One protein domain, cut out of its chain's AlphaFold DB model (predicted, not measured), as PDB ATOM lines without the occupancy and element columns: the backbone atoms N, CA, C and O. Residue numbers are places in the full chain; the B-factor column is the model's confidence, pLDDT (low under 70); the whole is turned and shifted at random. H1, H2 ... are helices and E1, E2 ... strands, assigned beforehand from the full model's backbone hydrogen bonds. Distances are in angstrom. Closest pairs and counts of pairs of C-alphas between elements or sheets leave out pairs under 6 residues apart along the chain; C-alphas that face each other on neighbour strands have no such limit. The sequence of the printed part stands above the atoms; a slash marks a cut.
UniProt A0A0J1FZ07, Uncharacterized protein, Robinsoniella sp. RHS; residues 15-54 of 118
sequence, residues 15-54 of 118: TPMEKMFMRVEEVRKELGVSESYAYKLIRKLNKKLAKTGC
ATOM      1  N   THR A  15     -23.586  -1.821  34.212       62.72
ATOM      2  CA  THR A  15     -23.786  -2.334  32.850       62.72
ATOM      3  C   THR A  15     -25.288  -2.532  32.570       62.72
ATOM      4  O   THR A  15     -26.058  -2.775  33.505       62.72
ATOM      5  N   PRO A  16     -25.750  -2.432  31.308       62.19
ATOM      6  CA  PRO A  16     -27.176  -2.512  30.968       62.19
ATOM      7  C   PRO A  16     -27.866  -3.779  31.498       62.19
ATOM      8  O   PRO A  16     -29.009  -3.726  31.940       62.19
ATOM      9  N   MET A  17     -27.144  -4.900  31.542       55.88
ATOM     10  CA  MET A  17     -27.655  -6.184  32.031       55.88
ATOM     11  C   MET A  17     -27.856  -6.211  33.556       55.88
ATOM     12  O   MET A  17     -28.806  -6.818  34.046       55.88
ATOM     13  N   GLU A  18     -27.021  -5.503  34.329       61.59
ATOM     14  CA  GLU A  18     -27.249  -5.336  35.771       61.59
ATOM     15  C   GLU A  18     -28.474  -4.470  36.064       61.59
ATOM     16  O   GLU A  18     -29.073  -4.606  37.127       61.59
ATOM     17  N   LYS A  19     -28.884  -3.607  35.129       68.31
ATOM     18  CA  LYS A  19     -30.113  -2.818  35.273       68.31
ATOM     19  C   LYS A  19     -31.375  -3.663  35.093       68.31
ATOM     20  O   LYS A  19     -32.404  -3.281  35.630       68.31
ATOM     21  N   MET A  20     -31.319  -4.812  34.420       81.00
ATOM     22  CA  MET A  20     -32.506  -5.656  34.197       81.00
ATOM     23  C   MET A  20     -32.846  -6.529  35.413       81.00
ATOM     24  O   MET A  20     -34.006  -6.623  35.816       81.00
ATOM     25  N   PHE A  21     -31.822  -7.100  36.049       86.56
ATOM     26  CA  PHE A  21     -31.986  -8.002  37.188       86.56
ATOM     27  C   PHE A  21     -31.695  -7.309  38.515       86.56
ATOM     28  O   PHE A  21     -30.712  -6.581  38.651       86.56
ATOM     29  N   MET A  22     -32.514  -7.600  39.519       89.25
ATOM     30  CA  MET A  22     -32.309  -7.166  40.890       89.25
ATOM     31  C   MET A  22     -31.460  -8.184  41.661       89.25
ATOM     32  O   MET A  22     -31.689  -9.397  41.590       89.25
ATOM     33  N   ARG A  23     -30.477  -7.686  42.420       91.50
ATOM     34  CA  ARG A  23     -29.697  -8.503  43.368       91.50
ATOM     35  C   ARG A  23     -30.370  -8.541  44.741       91.50
ATOM     36  O   ARG A  23     -31.157  -7.667  45.089       91.50
ATOM     37  N   VAL A  24     -29.975  -9.510  45.564       91.19
ATOM     38  CA  VAL A  24     -30.450  -9.666  46.953       91.19
ATOM     39  C   VAL A  24     -30.273  -8.383  47.766       91.19
ATOM     40  O   VAL A  24     -31.186  -7.978  48.475       91.19
ATOM     41  N   GLU A  25     -29.127  -7.712  47.629       91.38
ATOM     42  CA  GLU A  25     -28.848  -6.453  48.327       91.38
ATOM     43  C   GLU A  25     -29.838  -5.336  47.978       91.38
ATOM     44  O   GLU A  25     -30.175  -4.530  48.842       91.38
ATOM     45  N   GLU A  26     -30.290  -5.278  46.724       90.12
ATOM     46  CA  GLU A  26     -31.266  -4.287  46.269       90.12
ATOM     47  C   GLU A  26     -32.657  -4.632  46.801       90.12
ATOM     48  O   GLU A  26     -33.284  -3.777  47.411       90.12
ATOM     49  N   VAL A  27     -33.081  -5.898  46.697       90.00
ATOM     50  CA  VAL A  27     -34.357  -6.374  47.269       90.00
ATOM     51  C   VAL A  27     -34.422  -6.092  48.773       90.00
ATOM     52  O   VAL A  27     -35.456  -5.683  49.299       90.00
ATOM     53  N   ARG A  28     -33.303  -6.288  49.479       91.88
ATOM     54  CA  ARG A  28     -33.178  -6.009  50.911       91.88
ATOM     55  C   ARG A  28     -33.418  -4.536  51.226       91.88
ATOM     56  O   ARG A  28     -34.113  -4.235  52.188       91.88
ATOM     57  N   LYS A  29     -32.814  -3.639  50.444       89.31
ATOM     58  CA  LYS A  29     -32.945  -2.188  50.617       89.31
ATOM     59  C   LYS A  29     -34.356  -1.715  50.280       89.31
ATOM     60  O   LYS A  29     -34.896  -0.919  51.032       89.31
ATOM     61  N   GLU A  30     -34.940  -2.250  49.212       87.56
ATOM     62  CA  GLU A  30     -36.274  -1.872  48.744       87.56
ATOM     63  C   GLU A  30     -37.370  -2.274  49.739       87.56
ATOM     64  O   GLU A  30     -38.258  -1.488  50.050       87.56
ATOM     65  N   LEU A  31     -37.289  -3.496  50.278       86.69
ATOM     66  CA  LEU A  31     -38.294  -4.031  51.204       86.69
ATOM     67  C   LEU A  31     -37.950  -3.826  52.687       86.69
ATOM     68  O   LEU A  31     -38.772  -4.127  53.545       86.69
ATOM     69  N   GLY A  32     -36.728  -3.396  53.014       87.12
ATOM     70  CA  GLY A  32     -36.261  -3.255  54.398       87.12
ATOM     71  C   GLY A  32     -36.151  -4.573  55.181       87.12
ATOM     72  O   GLY A  32     -36.248  -4.575  56.405       87.12
ATOM     73  N   VAL A  33     -35.972  -5.710  54.503       87.81
ATOM     74  CA  VAL A  33     -35.957  -7.049  55.131       87.81
ATOM     75  C   VAL A  33     -34.545  -7.518  55.503       87.81
ATOM     76  O   VAL A  33     -33.548  -6.896  55.147       87.81
ATOM     77  N   SER A  34     -34.423  -8.650  56.204       90.12
ATOM     78  CA  SER A  34     -33.120  -9.302  56.397       90.12
ATOM     79  C   SER A  34     -32.629  -9.987  55.116       90.12
ATOM     80  O   SER A  34     -33.418 -10.398  54.260       90.12
ATOM     81  N   GLU A  35     -31.313 -10.157  54.984       89.19
ATOM     82  CA  GLU A  35     -30.696 -10.793  53.812       89.19
ATOM     83  C   GLU A  35     -31.199 -12.229  53.602       89.19
ATOM     84  O   GLU A  35     -31.621 -12.608  52.508       89.19
ATOM     85  N   SER A  36     -31.253 -13.018  54.677       89.62
ATOM     86  CA  SER A  36     -31.765 -14.389  54.634       89.62
ATOM     87  C   SER A  36     -33.230 -14.443  54.191       89.62
ATOM     88  O   SER A  36     -33.645 -15.397  53.527       89.62
ATOM     89  N   TYR A  37     -34.027 -13.428  54.540       88.44
ATOM     90  CA  TYR A  37     -35.419 -13.343  54.117       88.44
ATOM     91  C   TYR A  37     -35.544 -12.977  52.633       88.44
ATOM     92  O   TYR A  37     -36.314 -13.618  51.917       88.44
ATOM     93  N   ALA A  38     -34.717 -12.051  52.137       90.12
ATOM     94  CA  ALA A  38     -34.652 -11.715  50.715       90.12
ATOM     95  C   ALA A  38     -34.302 -12.941  49.847       90.12
ATOM     96  O   ALA A  38     -34.966 -13.199  48.841       90.12
ATOM     97  N   TYR A  39     -33.346 -13.776  50.270       92.44
ATOM     98  CA  TYR A  39     -33.037 -15.036  49.578       92.44
ATOM     99  C   TYR A  39     -34.229 -15.999  49.523       92.44
ATOM    100  O   TYR A  39     -34.497 -16.599  48.477       92.44
ATOM    101  N   LYS A  40     -34.964 -16.159  50.632       90.81
ATOM    102  CA  LYS A  40     -36.179 -16.994  50.667       90.81
ATOM    103  C   LYS A  40     -37.239 -16.458  49.705       90.81
ATOM    104  O   LYS A  40     -37.904 -17.250  49.037       90.81
ATOM    105  N   LEU A  41     -37.373 -15.138  49.618       89.88
ATOM    106  CA  LEU A  41     -38.333 -14.466  48.753       89.88
ATOM    107  C   LEU A  41     -38.010 -14.682  47.272       89.88
ATOM    108  O   LEU A  41     -38.850 -15.199  46.538       89.88
ATOM    109  N   ILE A  42     -36.768 -14.408  46.863       91.44
ATOM    110  CA  ILE A  42     -36.296 -14.620  45.486       91.44
ATOM    111  C   ILE A  42     -36.482 -16.085  45.075       91.44
ATOM    112  O   ILE A  42     -36.981 -16.369  43.991       91.44
ATOM    113  N   ARG A  43     -36.183 -17.042  45.965       91.88
ATOM    114  CA  ARG A  43     -36.423 -18.473  45.698       91.88
ATOM    115  C   ARG A  43     -37.900 -18.789  45.456       91.88
ATOM    116  O   ARG A  43     -38.209 -19.578  44.569       91.88
ATOM    117  N   LYS A  44     -38.816 -18.212  46.240       90.19
ATOM    118  CA  LYS A  44     -40.264 -18.413  46.054       90.19
ATOM    119  C   LYS A  44     -40.747 -17.810  44.734       90.19
ATOM    120  O   LYS A  44     -41.548 -18.440  44.052       90.19
ATOM    121  N   LEU A  45     -40.246 -16.633  44.370       89.81
ATOM    122  CA  LEU A  45     -40.624 -15.936  43.139       89.81
ATOM    123  C   LEU A  45     -40.074 -16.632  41.894       89.81
ATOM    124  O   LEU A  45     -40.831 -16.875  40.962       89.81
ATOM    125  N   ASN A  46     -38.822 -17.087  41.922       90.38
ATOM    126  CA  ASN A  46     -38.247 -17.860  40.821       90.38
ATOM    127  C   ASN A  46     -38.980 -19.196  40.623       90.38
ATOM    128  O   ASN A  46     -39.166 -19.634  39.496       90.38
ATOM    129  N   LYS A  47     -39.495 -19.823  41.691       91.00
ATOM    130  CA  LYS A  47     -40.383 -20.993  41.552       91.00
ATOM    131  C   LYS A  47     -41.705 -20.660  40.857       91.00
ATOM    132  O   LYS A  47     -42.256 -21.537  40.204       91.00
ATOM    133  N   LYS A  48     -42.242 -19.445  41.018       88.44
ATOM    134  CA  LYS A  48     -43.442 -18.999  40.290       88.44
ATOM    135  C   LYS A  48     -43.105 -18.709  38.826       88.44
ATOM    136  O   LYS A  48     -43.776 -19.243  37.958       88.44
ATOM    137  N   LEU A  49     -42.022 -17.974  38.563       87.88
ATOM    138  CA  LEU A  49     -41.532 -17.676  37.209       87.88
ATOM    139  C   LEU A  49     -41.244 -18.937  36.386       87.88
ATOM    140  O   LEU A  49     -41.642 -19.025  35.228       87.88
ATOM    141  N   ALA A  50     -40.611 -19.938  37.001       88.81
ATOM    142  CA  ALA A  50     -40.320 -21.207  36.342       88.81
ATOM    143  C   ALA A  50     -41.596 -21.965  35.933       88.81
ATOM    144  O   ALA A  50     -41.591 -22.670  34.930       88.81
ATOM    145  N   LYS A  51     -42.703 -21.802  36.674       91.38
ATOM    146  CA  LYS A  51     -43.999 -22.398  36.310       91.38
ATOM    147  C   LYS A  51     -44.638 -21.712  35.106       91.38
ATOM    148  O   LYS A  51     -45.329 -22.378  34.349       91.38
ATOM    149  N   THR A  52     -44.402 -20.414  34.925       86.25
ATOM    150  CA  THR A  52     -44.877 -19.648  33.762       86.25
ATOM    151  C   THR A  52     -44.086 -19.977  32.485       86.25
ATOM    152  O   THR A  52     -44.466 -19.545  31.405       86.25
ATOM    153  N   GLY A  53     -42.999 -20.754  32.587       86.69
ATOM    154  CA  GLY A  53     -42.146 -21.132  31.456       86.69
ATOM    155  C   GLY A  53     -40.975 -20.177  31.202       86.69
ATOM    156  O   GLY A  53     -40.313 -20.283  30.173       86.69
ATOM    157  N   CYS A  54     -40.691 -19.253  32.125       84.38
ATOM    158  CA  CYS A  54     -39.554 -18.338  32.016       84.38
ATOM    159  C   CYS A  54     -38.256 -18.976  32.539       84.38
ATOM    160  O   CYS A  54     -38.261 -19.746  33.505       84.38
TER     161      CYS A  54
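Overview. This is residues 15 to 54 of the 118 residues of an uncharacterized protein of Robinsoniella sp. RHS (UniProt A0A0J1FZ07). The model is an open, flat corner: the long helix H3 makes one arm, a thin stretch of H1 and E1 makes the other, and the short helix H2 sits at the corner, packed crosswise on residues 35 to 42 of H3. Residues 15 to 21 stick out at the end of the thin arm and residues 47 to 53 stick out at the far end of the long one. The printed part has 40 residues with three named helices and one named strand, in the order H1, E1, H2, H3, and its class is mostly helix. The whole is loose, with a radius of gyration of the C-alphas of 11.3 A, and the C-alphas span 29 by 26 by 12 A.

Arrangement. H3, residues 35 to 51, is the longest helix. H2, residues 24 to 31, touches H3, which meets it with residues 35 to 42 alone. Their closest C-alphas are those of Arg 28 and Ala 38, 5.9 A apart. The lines of H2 and H3 are about perpendicular, at 83 degrees, and their centres are 12.8 A apart. E1, residues 21 to 23, pairs with no named strand. E1 and H2 meet only through their link, while E1 and H3 are apart. H1, residues 16 to 20, and E1 meet only through their link. H1 is apart from both H2 and H3. In H2 every O i to N i+4 pair is within hydrogen-bond range; in H3 12 of 13 are, and in H1 0 of 1, beside 2 of 2 O i to N i+3 pairs.

Along the chain. H3 runs 24.9 A from C-alpha 35 at (-30.696, -10.793, 53.812) to C-alpha 51 at (-43.999, -22.398, 36.310). H2 has 8 residues, Val 24 to Leu 31, and measures 10.6 A from first to last C-alpha. E1, Phe 21 to Arg 23, measures 6.6 A. H1, Pro 16 to Met 20, begins with C-alpha 16 at (-27.176, -2.512, 30.968) and measures 7.0 A.

Size, cuts and confidence. The two C-alphas farthest apart are those of Gly 32 and Gly 53, at 29.7 A, and the first and last printed C-alphas, of Thr 15 and Cys 54, are 22.5 A apart. The printed part has no cut. The links H1 to E1, E1 to H2 and H2 to H3 are tight, with 0, 0 and 3 residues between the elements. Residues 15 to 21, of which 16 to 20 belong to H1, stand free, and so do residues 47 to 53, of which 47 to 51 belong to H3. The mean pLDDT of the printed part is 85.8; residues 15 to 19 are under 70.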